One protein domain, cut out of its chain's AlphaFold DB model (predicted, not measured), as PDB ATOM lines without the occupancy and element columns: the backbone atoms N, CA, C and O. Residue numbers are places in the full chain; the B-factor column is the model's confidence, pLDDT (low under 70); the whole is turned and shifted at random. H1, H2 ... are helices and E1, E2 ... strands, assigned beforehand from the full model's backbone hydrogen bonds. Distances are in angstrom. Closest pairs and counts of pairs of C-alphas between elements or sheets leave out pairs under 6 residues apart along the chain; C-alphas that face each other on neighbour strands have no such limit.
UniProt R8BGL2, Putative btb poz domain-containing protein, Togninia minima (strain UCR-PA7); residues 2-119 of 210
ATOM      1  N   SER A   2     103.511  78.138  71.604       35.38
ATOM      2  CA  SER A   2     102.469  77.687  70.682       35.38
ATOM      3  C   SER A   2     101.106  78.022  71.269       35.38
ATOM      4  O   SER A   2     100.814  77.620  72.394       35.38
ATOM      5  N   GLU A   3     100.309  78.768  70.515       33.41
ATOM      6  CA  GLU A   3      98.929  79.088  70.854       33.41
ATOM      7  C   GLU A   3      98.095  77.812  70.969       33.41
ATOM      8  O   GLU A   3      97.937  77.035  70.025       33.41
ATOM      9  N   ASP A   4      97.583  77.633  72.179       38.50
ATOM     10  CA  ASP A   4      96.598  76.662  72.615       38.50
ATOM     11  C   ASP A   4      95.262  76.938  71.898       38.50
ATOM     12  O   ASP A   4      94.366  77.610  72.414       38.50
ATOM     13  N   ARG A   5      95.142  76.477  70.646       36.59
ATOM     14  CA  ARG A   5      93.865  76.414  69.923       36.59
ATOM     15  C   ARG A   5      93.043  75.264  70.492       36.59
ATOM     16  O   ARG A   5      93.032  74.163  69.950       36.59
ATOM     17  N   ARG A   6      92.346  75.543  71.595       36.75
ATOM     18  CA  ARG A   6      91.245  74.723  72.112       36.75
ATOM     19  C   ARG A   6      90.261  74.450  70.976       36.75
ATOM     20  O   ARG A   6      89.510  75.338  70.581       36.75
ATOM     21  N   ALA A   7      90.268  73.226  70.463       37.62
ATOM     22  CA  ALA A   7      89.347  72.734  69.445       37.62
ATOM     23  C   ALA A   7      87.941  72.490  70.028       37.62
ATOM     24  O   ALA A   7      87.380  71.406  69.929       37.62
ATOM     25  N   SER A   8      87.350  73.510  70.651       42.34
ATOM     26  CA  SER A   8      85.893  73.608  70.691       42.34
ATOM     27  C   SER A   8      85.405  73.589  69.245       42.34
ATOM     28  O   SER A   8      86.020  74.254  68.407       42.34
ATOM     29  N   ALA A   9      84.323  72.869  68.936       51.03
ATOM     30  CA  ALA A   9      83.629  73.072  67.667       51.03
ATOM     31  C   ALA A   9      83.467  74.584  67.440       51.03
ATOM     32  O   ALA A   9      83.132  75.309  68.386       51.03
ATOM     33  N   SER A  10      83.821  75.068  66.240       50.84
ATOM     34  CA  SER A  10      83.705  76.493  65.928       50.84
ATOM     35  C   SER A  10      82.277  76.921  66.275       50.84
ATOM     36  O   SER A  10      81.345  76.232  65.851       50.84
ATOM     37  N   PRO A  11      82.066  78.016  67.028       54.97
ATOM     38  CA  PRO A  11      80.727  78.531  67.314       54.97
ATOM     39  C   PRO A  11      79.867  78.692  66.051       54.97
ATOM     40  O   PRO A  11      78.646  78.635  66.126       54.97
ATOM     41  N   GLU A  12      80.503  78.854  64.889       49.53
ATOM     42  CA  GLU A  12      79.867  78.909  63.573       49.53
ATOM     43  C   GLU A  12      79.284  77.563  63.117       49.53
ATOM     44  O   GLU A  12      78.209  77.556  62.533       49.53
ATOM     45  N   LEU A  13      79.930  76.430  63.419       54.28
ATOM     46  CA  LEU A  13      79.431  75.090  63.077       54.28
ATOM     47  C   LEU A  13      78.271  74.670  63.980       54.28
ATOM     48  O   LEU A  13      77.292  74.119  63.490       54.28
ATOM     49  N   ILE A  14      78.351  74.989  65.277       58.28
ATOM     50  CA  ILE A  14      77.226  74.794  66.206       58.28
ATOM     51  C   ILE A  14      76.043  75.657  65.754       58.28
ATOM     52  O   ILE A  14      74.943  75.148  65.595       58.28
ATOM     53  N   ARG A  15      76.281  76.935  65.420       57.78
ATOM     54  CA  ARG A  15      75.239  77.816  64.870       57.78
ATOM     55  C   ARG A  15      74.667  77.323  63.546       57.78
ATOM     56  O   ARG A  15      73.465  77.428  63.353       57.78
ATOM     57  N   ALA A  16      75.490  76.824  62.628       53.81
ATOM     58  CA  ALA A  16      75.014  76.283  61.357       53.81
ATOM     59  C   ALA A  16      74.139  75.039  61.574       53.81
ATOM     60  O   ALA A  16      73.081  74.925  60.957       53.81
ATOM     61  N   PHE A  17      74.528  74.166  62.508       57.97
ATOM     62  CA  PHE A  17      73.732  73.014  62.922       57.97
ATOM     63  C   PHE A  17      72.408  73.439  63.582       57.97
ATOM     64  O   PHE A  17      71.348  72.952  63.195       57.97
ATOM     65  N   ASP A  18      72.441  74.421  64.487       59.69
ATOM     66  CA  ASP A  18      71.245  74.993  65.118       59.69
ATOM     67  C   ASP A  18      70.308  75.654  64.090       59.69
ATOM     68  O   ASP A  18      69.087  75.509  64.169       59.69
ATOM     69  N   MET A  19      70.853  76.358  63.090       55.44
ATOM     70  CA  MET A  19      70.067  76.980  62.016       55.44
ATOM     71  C   MET A  19      69.419  75.943  61.097       55.44
ATOM     72  O   MET A  19      68.236  76.083  60.776       55.44
ATOM     73  N   ALA A  20      70.154  74.893  60.716       56.44
ATOM     74  CA  ALA A  20      69.614  73.772  59.949       56.44
ATOM     75  C   ALA A  20      68.497  73.055  60.729       56.44
ATOM     76  O   ALA A  20      67.423  72.792  60.186       56.44
ATOM     77  N   ARG A  21      68.700  72.832  62.031       56.03
ATOM     78  CA  ARG A  21      67.727  72.224  62.948       56.03
ATOM     79  C   ARG A  21      66.441  73.038  63.108       56.03
ATOM     80  O   ARG A  21      65.362  72.465  63.240       56.03
ATOM     81  N   LEU A  22      66.525  74.368  63.153       49.34
ATOM     82  CA  LEU A  22      65.362  75.225  63.406       49.34
ATOM     83  C   LEU A  22      64.442  75.405  62.191       49.34
ATOM     84  O   LEU A  22      63.421  76.081  62.323       49.34
ATOM     85  N   GLY A  23      64.768  74.825  61.029       43.31
ATOM     86  CA  GLY A  23      63.944  74.958  59.824       43.31
ATOM     87  C   GLY A  23      63.777  76.413  59.377       43.31
ATOM     88  O   GLY A  23      62.831  76.743  58.667       43.31
ATOM     89  N   LEU A  24      64.689  77.305  59.788       45.22
ATOM     90  CA  LEU A  24      64.733  78.716  59.387       45.22
ATOM     91  C   LEU A  24      65.328  78.854  57.973       45.22
ATOM     92  O   LEU A  24      66.122  79.747  57.688       45.22
ATOM     93  N   SER A  25      64.940  77.939  57.084       43.59
ATOM     94  CA  SER A  25      65.438  77.747  55.726       43.59
ATOM     95  C   SER A  25      64.809  78.748  54.757       43.59
ATOM     96  O   SER A  25      64.122  78.373  53.813       43.59
ATOM     97  N   ASN A  26      65.024  80.034  55.008       46.53
ATOM     98  CA  ASN A  26      64.776  81.101  54.046       46.53
ATOM     99  C   ASN A  26      66.000  82.019  54.026       46.53
ATOM    100  O   ASN A  26      65.913  83.111  54.565       46.53
ATOM    101  N   ILE A  27      67.124  81.556  53.471       41.78
ATOM    102  CA  ILE A  27      68.229  82.337  52.875       41.78
ATOM    103  C   ILE A  27      69.170  81.307  52.215       41.78
ATOM    104  O   ILE A  27      69.514  80.301  52.830       41.78
ATOM    105  N   GLU A  28      69.583  81.560  50.974       47.06
ATOM    106  CA  GLU A  28      70.452  80.728  50.118       47.06
ATOM    107  C   GLU A  28      71.910  80.535  50.632       47.06
ATOM    108  O   GLU A  28      72.782  80.187  49.846       47.06
ATOM    109  N   ASP A  29      72.193  80.709  51.932       48.56
ATOM    110  CA  ASP A  29      73.558  80.735  52.512       48.56
ATOM    111  C   ASP A  29      73.756  79.806  53.738       48.56
ATOM    112  O   ASP A  29      74.655  80.026  54.555       48.56
ATOM    113  N   VAL A  30      72.946  78.754  53.923       44.94
ATOM    114  CA  VAL A  30      73.265  77.735  54.948       44.94
ATOM    115  C   VAL A  30      74.299  76.763  54.369       44.94
ATOM    116  O   VAL A  30      74.021  76.150  53.336       44.94
ATOM    117  N   PRO A  31      75.488  76.611  54.986       47.84
ATOM    118  CA  PRO A  31      76.502  75.694  54.487       47.84
ATOM    119  C   PRO A  31      75.980  74.258  54.520       47.84
ATOM    120  O   PRO A  31      75.293  73.862  55.462       47.84
ATOM    121  N   ASP A  32      76.328  73.490  53.492       55.69
ATOM    122  CA  ASP A  32      76.110  72.049  53.457       55.69
ATOM    123  C   ASP A  32      76.728  71.412  54.714       55.69
ATOM    124  O   ASP A  32      77.933  71.520  54.951       55.69
ATOM    125  N   VAL A  33      75.880  70.819  55.558       55.56
ATOM    126  CA  VAL A  33      76.286  70.159  56.810       55.56
ATOM    127  C   VAL A  33      76.573  68.668  56.611       55.56
ATOM    128  O   VAL A  33      76.833  67.960  57.586       55.56
ATOM    129  N   THR A  34      76.548  68.181  55.367       61.25
ATOM    130  CA  THR A  34      77.034  66.840  55.027       61.25
ATOM    131  C   THR A  34      78.498  66.716  55.452       61.25
ATOM    132  O   THR A  34      79.297  67.624  55.224       61.25
ATOM    133  N   ASP A  35      78.847  65.626  56.137       61.25
ATOM    134  CA  ASP A  35      80.171  65.420  56.745       61.25
ATOM    135  C   ASP A  35      80.596  66.503  57.768       61.25
ATOM    136  O   ASP A  35      81.788  66.660  58.071       61.25
ATOM    137  N   ALA A  36      79.646  67.259  58.339       74.81
ATOM    138  CA  ALA A  36      79.951  68.269  59.348       74.81
ATOM    139  C   ALA A  36      80.584  67.651  60.601       74.81
ATOM    140  O   ALA A  36      80.172  66.602  61.100       74.81
ATOM    141  N   TRP A  37      81.572  68.356  61.153       77.19
ATOM    142  CA  TRP A  37      82.257  67.958  62.378       77.19
ATOM    143  C   TRP A  37      81.661  68.660  63.592       77.19
ATOM    144  O   TRP A  37      81.796  69.876  63.750       77.19
ATOM    145  N   LEU A  38      81.088  67.877  64.505       77.06
ATOM    146  CA  LEU A  38      80.709  68.336  65.836       77.06
ATOM    147  C   LEU A  38      81.702  67.752  66.844       77.06
ATOM    148  O   LEU A  38      81.603  66.608  67.292       77.06
ATOM    149  N   PHE A  39      82.711  68.552  67.191       71.38
ATOM    150  CA  PHE A  39      83.711  68.161  68.182       71.38
ATOM    151  C   PHE A  39      83.110  68.176  69.592       71.38
ATOM    152  O   PHE A  39      83.069  69.218  70.251       71.38
ATOM    153  N   VAL A  40      82.679  67.005  70.069       85.81
ATOM    154  CA  VAL A  40      82.302  66.807  71.475       85.81
ATOM    155  C   VAL A  40      83.567  66.776  72.335       85.81
ATOM    156  O   VAL A  40      83.671  67.526  73.309       85.81
ATOM    157  N   VAL A  41      84.565  65.979  71.929       89.62
ATOM    158  CA  VAL A  41      85.864  65.877  72.608       89.62
ATOM    159  C   VAL A  41      87.029  65.898  71.597       89.62
ATOM    160  O   VAL A  41      87.105  65.014  70.740       89.62
ATOM    161  N   PRO A  42      87.957  66.875  71.670       86.50
ATOM    162  CA  PRO A  42      89.035  67.037  70.684       86.50
ATOM    163  C   PRO A  42      90.008  65.865  70.566       86.50
ATOM    164  O   PRO A  42      90.526  65.607  69.482       86.50
ATOM    165  N   ASP A  43      90.275  65.181  71.672       91.50
ATOM    166  CA  ASP A  43      91.221  64.073  71.798       91.50
ATOM    167  C   ASP A  43      90.518  62.715  71.951       91.50
ATOM    168  O   ASP A  43      91.118  61.750  72.422       91.50
ATOM    169  N   GLY A  44      89.260  62.627  71.502       94.25
ATOM    170  CA  GLY A  44      88.521  61.370  71.409       94.25
ATOM    171  C   GLY A  44      89.247  60.312  70.568       94.25
ATOM    172  O   GLY A  44      89.969  60.645  69.626       94.25
ATOM    173  N   ASP A  45      89.055  59.043  70.904       96.00
ATOM    174  CA  ASP A  45      89.652  57.863  70.261       96.00
ATOM    175  C   ASP A  45      88.720  57.194  69.232       96.00
ATOM    176  O   ASP A  45      89.136  56.280  68.518       96.00
ATOM    177  N   VAL A  46      87.477  57.677  69.123       96.25
ATOM    178  CA  VAL A  46      86.470  57.235  68.149       96.25
ATOM    179  C   VAL A  46      85.777  58.443  67.515       96.25
ATOM    180  O   VAL A  46      85.597  59.489  68.146       96.25
ATOM    181  N   ILE A  47      85.372  58.287  66.256       96.44
ATOM    182  CA  ILE A  47      84.478  59.188  65.530       96.44
ATOM    183  C   ILE A  47      83.202  58.416  65.189       96.44
ATOM    184  O   ILE A  47      83.244  57.452  64.429       96.44
ATOM    185  N   LEU A  48      82.063  58.839  65.727       96.62
ATOM    186  CA  LEU A  48      80.761  58.334  65.294       96.62
ATOM    187  C   LEU A  48      80.338  59.103  64.044       96.62
ATOM    188  O   LEU A  48      80.311  60.330  64.069       96.62
ATOM    189  N   VAL A  49      80.021  58.394  62.968       95.50
ATOM    190  CA  VAL A  49      79.476  58.957  61.728       95.50
ATOM    191  C   VAL A  49      77.979  58.670  61.739       95.50
ATOM    192  O   VAL A  49      77.577  57.527  61.533       95.50
ATOM    193  N   VAL A  50      77.175  59.676  62.076       94.56
ATOM    194  CA  VAL A  50      75.765  59.519  62.460       94.56
ATOM    195  C   VAL A  50      74.835  60.047  61.371       94.56
ATOM    196  O   VAL A  50      75.090  61.114  60.804       94.56
ATOM    197  N   GLY A  51      73.750  59.308  61.129       90.44
ATOM    198  CA  GLY A  51      72.687  59.649  60.187       90.44
ATOM    199  C   GLY A  51      73.108  59.596  58.717       90.44
ATOM    200  O   GLY A  51      74.289  59.478  58.383       90.44
ATOM    201  N   GLU A  52      72.134  59.748  57.818       83.69
ATOM    202  CA  GLU A  52      72.364  59.746  56.361       83.69
ATOM    203  C   GLU A  52      73.315  60.865  55.901       83.69
ATOM    204  O   GLU A  52      74.059  60.696  54.939       83.69
ATOM    205  N   GLY A  53      73.327  62.000  56.611       79.94
ATOM    206  CA  GLY A  53      74.219  63.132  56.334       79.94
ATOM    207  C   GLY A  53      75.673  62.931  56.785       79.94
ATOM    208  O   GLY A  53      76.508  63.800  56.536       79.94
ATOM    209  N   GLY A  54      75.991  61.824  57.467       86.69
ATOM    210  CA  GLY A  54      77.362  61.483  57.850       86.69
ATOM    211  C   GLY A  54      77.990  62.428  58.879       86.69
ATOM    212  O   GLY A  54      79.193  62.683  58.833       86.69
ATOM    213  N   VAL A  55      77.201  62.965  59.816       89.38
ATOM    214  CA  VAL A  55      77.697  63.918  60.824       89.38
ATOM    215  C   VAL A  55      78.737  63.243  61.715       89.38
ATOM    216  O   VAL A  55      78.485  62.184  62.289       89.38
ATOM    217  N   LYS A  56      79.908  63.868  61.867       92.69
ATOM    218  CA  LYS A  56      81.059  63.291  62.570       92.69
ATOM    219  C   LYS A  56      81.157  63.805  64.003       92.69
ATOM    220  O   LYS A  56      81.447  64.981  64.237       92.69
ATOM    221  N   LEU A  57      80.970  62.905  64.967       94.81
ATOM    222  CA  LEU A  57      81.074  63.164  66.404       94.81
ATOM    223  C   LEU A  57      82.341  62.521  66.968       94.81
ATOM    224  O   LEU A  57      82.419  61.301  67.099       94.81
ATOM    225  N   ARG A  58      83.334  63.329  67.347       95.31
ATOM    226  CA  ARG A  58      84.544  62.811  68.003       95.31
ATOM    227  C   ARG A  58      84.340  62.683  69.513       95.31
ATOM    228  O   ARG A  58      84.014  63.671  70.174       95.31
ATOM    229  N   VAL A  59      84.548  61.478  70.043       96.62
ATOM    230  CA  VAL A  59      84.162  61.063  71.402       96.62
ATOM    231  C   VAL A  59      85.203  60.138  72.036       96.62
ATOM    232  O   VAL A  59      86.043  59.568  71.342       96.62
ATOM    233  N   HIS A  60      85.142  59.973  73.363       97.19
ATOM    234  CA  HIS A  60      85.873  58.897  74.042       97.19
ATOM    235  C   HIS A  60      85.030  57.623  74.107       97.19
ATOM    236  O   HIS A  60      84.010  57.593  74.803       97.19
ATOM    237  N   SER A  61      85.507  56.551  73.480       96.81
ATOM    238  CA  SER A  61      84.886  55.227  73.506       96.81
ATOM    239  C   SER A  61      84.624  54.766  74.942       96.81
ATOM    240  O   SER A  61      83.508  54.384  75.279       96.81
ATOM    241  N   GLN A  62      85.607  54.916  75.836       97.31
ATOM    242  CA  GLN A  62      85.505  54.469  77.225       97.31
ATOM    243  C   GLN A  62      84.357  55.134  77.997       97.31
ATOM    244  O   GLN A  62      83.747  54.491  78.850       97.31
ATOM    245  N   ALA A  63      84.037  56.401  77.713       98.00
ATOM    246  CA  ALA A  63      82.922  57.071  78.380       98.00
ATOM    247  C   ALA A  63      81.576  56.483  77.928       98.00
ATOM    248  O   ALA A  63      80.716  56.223  78.767       98.00
ATOM    249  N   LEU A  64      81.430  56.194  76.629       97.94
ATOM    250  CA  LEU A  64      80.248  55.525  76.082       97.94
ATOM    251  C   LEU A  64      80.106  54.099  76.633       97.94
ATOM    252  O   LEU A  64      79.019  53.726  77.067       97.94
ATOM    253  N   ARG A  65      81.204  53.336  76.710       97.75
ATOM    254  CA  ARG A  65      81.223  51.990  77.313       97.75
ATOM    255  C   ARG A  65      80.768  51.998  78.770       97.75
ATOM    256  O   ARG A  65      79.980  51.161  79.188       97.75
ATOM    257  N   ASN A  66      81.229  52.974  79.552       98.00
ATOM    258  CA  ASN A  66      80.809  53.109  80.948       98.00
ATOM    259  C   ASN A  66      79.327  53.496  81.080       98.00
ATOM    260  O   ASN A  66      78.696  53.180  82.089       98.00
ATOM    261  N   ALA A  67      78.787  54.212  80.092       98.06
ATOM    262  CA  ALA A  67      77.418  54.711  80.090       98.06
ATOM    263  C   ALA A  67      76.390  53.680  79.594       98.06
ATOM    264  O   ALA A  67      75.225  53.777  79.975       98.06
ATOM    265  N   SER A  68      76.803  52.725  78.756       98.31
ATOM    266  CA  SER A  68      75.915  51.852  77.984       98.31
ATOM    267  C   SER A  68      76.500  50.457  77.801       98.31
ATOM    268  O   SER A  68      77.627  50.296  77.336       98.31
ATOM    269  N   LYS A  69      75.684  49.427  78.050       97.19
ATOM    270  CA  LYS A  69      76.062  48.038  77.739       97.19
ATOM    271  C   LYS A  69      76.166  47.776  76.242       97.19
ATOM    272  O   LYS A  69      76.962  46.939  75.828       97.19
ATOM    273  N   VAL A  70      75.363  48.471  75.436       97.19
ATOM    274  CA  VAL A  70      75.393  48.350  73.973       97.19
ATOM    275  C   VAL A  70      76.719  48.882  73.440       97.19
ATOM    276  O   VAL A  70      77.400  48.183  72.694       97.19
ATOM    277  N   PHE A  71      77.143  50.068  73.887       97.69
ATOM    278  CA  PHE A  71      78.450  50.611  73.530       97.69
ATOM    279  C   PHE A  71      79.607  49.835  74.166       97.69
ATOM    280  O   PHE A  71      80.646  49.698  73.527       97.69
ATOM    281  N   ASP A  72      79.451  49.279  75.373       97.44
ATOM    282  CA  ASP A  72      80.469  48.392  75.954       97.44
ATOM    283  C   ASP A  72      80.675  47.122  75.130       97.44
ATOM    284  O   ASP A  72      81.812  46.708  74.908       97.44
ATOM    285  N   ALA A  73      79.592  46.536  74.616       96.25
ATOM    286  CA  ALA A  73      79.684  45.425  73.683       96.25
ATOM    287  C   ALA A  73      80.343  45.869  72.369       96.25
ATOM    288  O   ALA A  73      81.327  45.256  71.963       96.25
ATOM    289  N   MET A  74      79.856  46.950  71.749       95.31
ATOM    290  CA  MET A  74      80.337  47.466  70.460       95.31
ATOM    291  C   MET A  74      81.831  47.815  70.482       95.31
ATOM    292  O   MET A  74      82.580  47.390  69.611       95.31
ATOM    293  N   PHE A  75      82.293  48.543  71.500       95.88
ATOM    294  CA  PHE A  75      83.703  48.926  71.651       95.88
ATOM    295  C   PHE A  75      84.507  47.921  72.487       95.88
ATOM    296  O   PHE A  75      85.631  48.199  72.912       95.88
ATOM    297  N   GLY A  76      83.924  46.757  72.763       89.38
ATOM    298  CA  GLY A  76      84.572  45.669  73.472       89.38
ATOM    299  C   GLY A  76      85.563  44.904  72.588       89.38
ATOM    300  O   GLY A  76      85.563  45.021  71.363       89.38
ATOM    301  N   PRO A  77      86.388  44.027  73.185       88.06
ATOM    302  CA  PRO A  77      87.467  43.338  72.479       88.06
ATOM    303  C   PRO A  77      86.993  42.279  71.468       88.06
ATOM    304  O   PRO A  77      87.820  41.687  70.783       88.06
ATOM    305  N   HIS A  78      85.690  42.006  71.388       88.88
ATOM    306  CA  HIS A  78      85.126  40.953  70.537       88.88
ATOM    307  C   HIS A  78      84.706  41.452  69.154       88.88
ATOM    308  O   HIS A  78      84.490  40.642  68.256       88.88
ATOM    309  N   TRP A  79      84.584  42.767  68.991       89.88
ATOM    310  CA  TRP A  79      84.080  43.396  67.778       89.88
ATOM    311  C   TRP A  79      85.188  44.188  67.104       89.88
ATOM    312  O   TRP A  79      86.118  44.666  67.764       89.88
ATOM    313  N   ALA A  80      85.103  44.304  65.778       89.31
ATOM    314  CA  ALA A  80      86.089  45.036  64.996       89.31
ATOM    315  C   ALA A  80      86.105  46.505  65.424       89.31
ATOM    316  O   ALA A  80      87.169  47.099  65.551       89.31
ATOM    317  N   GLU A  81      84.936  47.060  65.714       90.56
ATOM    318  CA  GLU A  81      84.670  48.405  66.208       90.56
ATOM    319  C   GLU A  81      85.473  48.744  67.470       90.56
ATOM    320  O   GLU A  81      85.913  49.880  67.605       90.56
ATOM    321  N   GLY A  82      85.734  47.771  68.348       88.00
ATOM    322  CA  GLY A  82      86.536  47.948  69.563       88.00
ATOM    323  C   GLY A  82      88.051  47.782  69.396       88.00
ATOM    324  O   GLY A  82      88.789  47.996  70.356       88.00
ATOM    325  N   GLN A  83      88.538  47.395  68.210       91.50
ATOM    326  CA  GLN A  83      89.973  47.204  67.962       91.50
ATOM    327  C   GLN A  83      90.648  48.470  67.441       91.50
ATOM    328  O   GLN A  83      90.080  49.195  66.616       91.50
ATOM    329  N   ASP A  84      91.903  48.653  67.857       91.56
ATOM    330  CA  ASP A  84      92.806  49.713  67.395       91.56
ATOM    331  C   ASP A  84      92.277  51.137  67.645       91.56
ATOM    332  O   ASP A  84      92.534  52.059  66.872       91.56
ATOM    333  N   LEU A  85      91.536  51.323  68.744       93.31
ATOM    334  CA  LEU A  85      91.057  52.636  69.173       93.31
ATOM    335  C   LEU A  85      92.224  53.492  69.676       93.31
ATOM    336  O   LEU A  85      92.960  53.105  70.586       93.31
ATOM    337  N   SER A  86      92.405  54.665  69.075       94.44
ATOM    338  CA  SER A  86      93.512  55.576  69.367       94.44
ATOM    339  C   SER A  86      93.089  57.012  69.103       94.44
ATOM    340  O   SER A  86      92.379  57.307  68.151       94.44
ATOM    341  N   LYS A  87      93.574  57.946  69.920       92.44
ATOM    342  CA  LYS A  87      93.369  59.381  69.678       92.44
ATOM    343  C   LYS A  87      94.221  59.920  68.522       92.44
ATOM    344  O   LYS A  87      93.888  60.951  67.943       92.44
ATOM    345  N   GLU A  88      95.335  59.271  68.199       93.31
ATOM    346  CA  GLU A  88      96.215  59.637  67.087       93.31
ATOM    347  C   GLU A  88      95.594  59.253  65.741       93.31
ATOM    348  O   GLU A  88      95.723  59.999  64.774       93.31
ATOM    349  N   ASN A  89      94.892  58.118  65.702       92.00
ATOM    350  CA  ASN A  89      94.154  57.642  64.539       92.00
ATOM    351  C   ASN A  89      92.751  57.164  64.961       92.00
ATOM    352  O   ASN A  89      92.525  55.954  65.057       92.00
ATOM    353  N   PRO A  90      91.828  58.098  65.268       93.50
ATOM    354  CA  PRO A  90      90.503  57.752  65.764       93.50
ATOM    355  C   PRO A  90      89.707  56.992  64.714       93.50
ATOM    356  O   PRO A  90      89.644  57.381  63.547       93.50
ATOM    357  N   LYS A  91      89.086  55.899  65.148       94.56
ATOM    358  CA  LYS A  91      88.341  55.003  64.266       94.56
ATOM    359  C   LYS A  91      86.954  55.557  63.967       94.56
ATOM    360  O   LYS A  91      86.253  55.970  64.887       94.56
ATOM    361  N   GLU A  92      86.552  55.527  62.697       95.50
ATOM    362  CA  GLU A  92      85.188  55.869  62.290       95.50
ATOM    363  C   GLU A  92      84.242  54.676  62.471       95.50
ATOM    364  O   GLU A  92      84.534  53.564  62.026       95.50
ATOM    365  N   ILE A  93      83.098  54.923  63.108       96.00
ATOM    366  CA  ILE A  93      82.047  53.941  63.387       96.00
ATOM    367  C   ILE A  93      80.739  54.498  62.836       96.00
ATOM    368  O   ILE A  93      80.323  55.590  63.220       96.00
ATOM    369  N   ARG A  94      80.113  53.773  61.905       95.50
ATOM    370  CA  ARG A  94      78.935  54.259  61.177       95.50
ATOM    371  C   ARG A  94      77.640  53.887  61.880       95.50
ATOM    372  O   ARG A  94      77.408  52.717  62.158       95.50
ATOM    373  N   LEU A  95      76.811  54.898  62.107       95.06
ATOM    374  CA  LEU A  95      75.514  54.861  62.775       95.06
ATOM    375  C   LEU A  95      74.472  55.560  61.878       95.06
ATOM    376  O   LEU A  95      73.864  56.559  62.255       95.06
ATOM    377  N   GLU A  96      74.334  55.077  60.638       91.50
ATOM    378  CA  GLU A  96      73.587  55.740  59.547       91.50
ATOM    379  C   GLU A  96      72.077  55.857  59.825       91.50
ATOM    380  O   GLU A  96      71.428  56.779  59.344       91.50
ATOM    381  N   GLU A  97      71.528  54.954  60.640       90.19
ATOM    382  CA  GLU A  97      70.104  54.917  60.999       90.19
ATOM    383  C   GLU A  97      69.764  55.765  62.238       90.19
ATOM    384  O   GLU A  97      68.605  55.827  62.646       90.19
ATOM    385  N   ASP A  98      70.760  56.369  62.892       93.25
ATOM    386  CA  ASP A  98      70.555  57.111  64.136       93.25
ATOM    387  C   ASP A  98      70.315  58.604  63.910       93.25
ATOM    388  O   ASP A  98      70.880  59.239  63.018       93.25
ATOM    389  N   ASN A  99      69.506  59.192  64.792       91.69
ATOM    390  CA  ASN A  99      69.239  60.622  64.797       91.69
ATOM    391  C   ASN A  99      70.486  61.408  65.252       91.69
ATOM    392  O   ASN A  99      70.944  61.280  66.394       91.69
ATOM    393  N   CYS A 100      71.015  62.257  64.364       91.38
ATOM    394  CA  CYS A 100      72.232  63.035  64.613       91.38
ATOM    395  C   CYS A 100      72.128  63.959  65.831       91.38
ATOM    396  O   CYS A 100      73.062  64.009  66.632       91.38
ATOM    397  N   ASP A 101      71.018  64.693  65.979       91.06
ATOM    398  CA  ASP A 101      70.844  65.645  67.086       91.06
ATOM    399  C   ASP A 101      70.745  64.910  68.423       91.06
ATOM    400  O   ASP A 101      71.427  65.263  69.387       91.06
ATOM    401  N   ALA A 102      69.951  63.838  68.466       95.12
ATOM    402  CA  ALA A 102      69.802  63.022  69.659       95.12
ATOM    403  C   ALA A 102      71.144  62.418  70.096       95.12
ATOM    404  O   ALA A 102      71.542  62.571  71.255       95.12
ATOM    405  N   MET A 103      71.888  61.805  69.167       97.06
ATOM    406  CA  MET A 103      73.199  61.221  69.457       97.06
ATOM    407  C   MET A 103      74.216  62.284  69.896       97.06
ATOM    408  O   MET A 103      74.954  62.066  70.859       97.06
ATOM    409  N   TRP A 104      74.237  63.456  69.253       95.62
ATOM    410  CA  TRP A 104      75.116  64.563  69.641       95.62
ATOM    411  C   TRP A 104      74.836  65.046  71.067       95.62
ATOM    412  O   TRP A 104      75.768  65.177  71.869       95.62
ATOM    413  N   ARG A 105      73.562  65.241  71.427       95.38
ATOM    414  CA  ARG A 105      73.163  65.658  72.781       95.38
ATOM    415  C   ARG A 105      73.533  64.623  73.832       95.38
ATOM    416  O   ARG A 105      74.080  64.979  74.875       95.38
ATOM    417  N   ILE A 106      73.286  63.347  73.545       97.94
ATOM    418  CA  ILE A 106      73.678  62.222  74.402       97.94
ATOM    419  C   ILE A 106      75.186  62.229  74.642       97.94
ATOM    420  O   ILE A 106      75.626  62.188  75.792       97.94
ATOM    421  N   CYS A 107      75.979  62.342  73.574       97.88
ATOM    422  CA  CYS A 107      77.431  62.406  73.674       97.88
ATOM    423  C   CYS A 107      77.873  63.612  74.511       97.88
ATOM    424  O   CYS A 107      78.741  63.472  75.371       97.88
ATOM    425  N   CYS A 108      77.251  64.779  74.331       96.62
ATOM    426  CA  CYS A 108      77.555  65.952  75.146       96.62
ATOM    427  C   CYS A 108      77.287  65.706  76.636       96.62
ATOM    428  O   CYS A 108      78.146  66.022  77.456       96.62
ATOM    429  N   VAL A 109      76.160  65.085  77.004       97.50
ATOM    430  CA  VAL A 109      75.872  64.744  78.410       97.50
ATOM    431  C   VAL A 109      76.908  63.765  78.969       97.50
ATOM    432  O   VAL A 109      77.477  64.023  80.033       97.50
ATOM    433  N   ILE A 110      77.199  62.674  78.249       98.12
ATOM    434  CA  ILE A 110      78.149  61.630  78.680       98.12
ATOM    435  C   ILE A 110      79.566  62.192  78.851       98.12
ATOM    436  O   ILE A 110      80.285  61.795  79.766       98.12
ATOM    437  N   HIS A 111      79.958  63.147  78.008       97.25
ATOM    438  CA  HIS A 111      81.264  63.807  78.066       97.25
ATOM    439  C   HIS A 111      81.284  65.086  78.910       97.25
ATOM    440  O   HIS A 111      82.259  65.834  78.859       97.25
ATOM    441  N   HIS A 112      80.232  65.355  79.688       95.44
ATOM    442  CA  HIS A 112      80.110  66.546  80.535       95.44
ATOM    443  C   HIS A 112      80.204  67.882  79.779       95.44
ATOM    444  O   HIS A 112      80.494  68.918  80.375       95.44
ATOM    445  N   ARG A 113      79.893  67.881  78.482       94.25
ATOM    446  CA  ARG A 113      79.807  69.059  77.611       94.25
ATOM    447  C   ARG A 113      78.420  69.698  77.636       94.25
ATOM    448  O   ARG A 113      77.879  70.100  76.610       94.25
ATOM    449  N   ASN A 114      77.827  69.781  78.826       91.44
ATOM    450  CA  ASN A 114      76.513  70.401  79.012       91.44
ATOM    451  C   ASN A 114      76.535  71.908  78.687       91.44
ATOM    452  O   ASN A 114      75.483  72.486  78.455       91.44
ATOM    453  N   ASP A 115      77.722  72.529  78.636       90.94
ATOM    454  CA  ASP A 115      77.945  73.907  78.177       90.94
ATOM    455  C   ASP A 115      77.520  74.145  76.723       90.94
ATOM    456  O   ASP A 115      77.217  75.277  76.354       90.94
ATOM    457  N   LEU A 116      77.500  73.087  75.908       87.44
ATOM    458  CA  LEU A 116      77.102  73.144  74.504       87.44
ATOM    459  C   LEU A 116      75.603  72.929  74.296       87.44
ATOM    460  O   LEU A 116      75.124  73.057  73.174       87.44
ATOM    461  N   LEU A 117      74.877  72.550  75.348       89.06
ATOM    462  CA  LEU A 117      73.484  72.155  75.243       89.06
ATOM    463  C   LEU A 117      72.573  73.321  75.592       89.06
ATOM    464  O   LEU A 117      72.589  73.848  76.704       89.06
ATOM    465  N   ASP A 118      71.711  73.666  74.650       89.12
ATOM    466  CA  ASP A 118      70.473  74.359  74.944       89.12
ATOM    467  C   ASP A 118      69.397  73.360  75.407       89.12
ATOM    468  O   ASP A 118      69.548  72.130  75.365       89.12
ATOM    469  N   ARG A 119      68.280  73.910  75.879       85.88
ATOM    470  CA  ARG A 119      67.133  73.119  76.312       85.88
ATOM    471  C   ARG A 119      66.407  72.539  75.078       85.88
ATOM    472  O   ARG A 119      65.948  73.326  74.252       85.88
TER     473      ARG A 119
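AT A GLANCE: This is residues 2 to 119 of the 210 residues of the protein "Putative btb poz domain-containing protein" of Togninia minima (strain UCR-PA7) (UniProt R8BGL2). A small twisted sheet of four strands has H4 packed along one face, while no helix covers its other face. The short helices H2 and H3 fold back on each other at a corner, with H2 meeting the last residue of H4, and H1 sits by edge strand E1 with the loop of residues 22 to 29 sticking out after it. The printed part has 118 residues, with four named helices and four named strands in the order H1, E1, E2, E3, H2, H3, E4, H4. The mixed sheet has the order E1, E3, E2, E4; the class is mixed, helices and strands, although under half of the residues are in named elements. The whole is compact, with a radius of gyration of the C-alphas of 14.8 A and spans of 48 by 40 by 26 A.

IN THESE COORDINATES: E1 is residues 37 to 39, E3 residues 55 to 59, 12.7 A long, E2 residues 46 to 50, 12.3 A, and E4 residues 91 to 95, 12.9 A. H4 is residues 100 to 110, 15.3 A long, and its last C-alpha is at (78.149, 61.630, 78.680). H2 is residues 61 to 67, 10.0 A long, and H3 is residues 69 to 74. H1 is residues 11 to 21, 15.1 A long, beginning with C-alpha 11 at (80.727, 78.531, 67.314).

HOW THE PARTS SIT: E2 and E3 form an antiparallel hairpin, with N 48 and O 57 2.8 A apart, within hydrogen-bond range. E2 and E4 are parallel at 25 degrees, with N 49 and O 93 2.8 A apart. E1 and E3 are parallel, with N 38 and O 56 2.9 A apart. The sheet is only just strongly twisted, its C-alphas lying up to 4.1 A off the best plane. H4 is on the sheet at a height of 9.4 A, in two layers, a helix on one face of a sheet. It lies over E3, but only just, with 9 of its C-alphas on E3 and 2 on E2, and runs along the strands, at 9 degrees to E3 on the local plane. H2 and H4 touch, about perpendicular at 79 degrees; their closest C-alphas, Ala 63 and Ile 110, are 6.6 A apart. H2 and H3 touch only at the corner; the closest C-alphas, Arg 65 and Asp 72, are 3.9 A apart. H1 only grazes the sheet with residues 13 to 17, and its closest C-alphas to E1 are Ile 14 and Leu 38, 7.3 A apart. In H1, H2, H3 and H4, every O i to N i+4 pair is within hydrogen-bond range.

THE WHOLE: The C-alphas farthest apart, Ile 27 and His 78, are 48.1 A apart. The printed part has no cut; the links H1 to E1 and H3 to E4 are long. Residues 2 to 35 have pLDDT under 70.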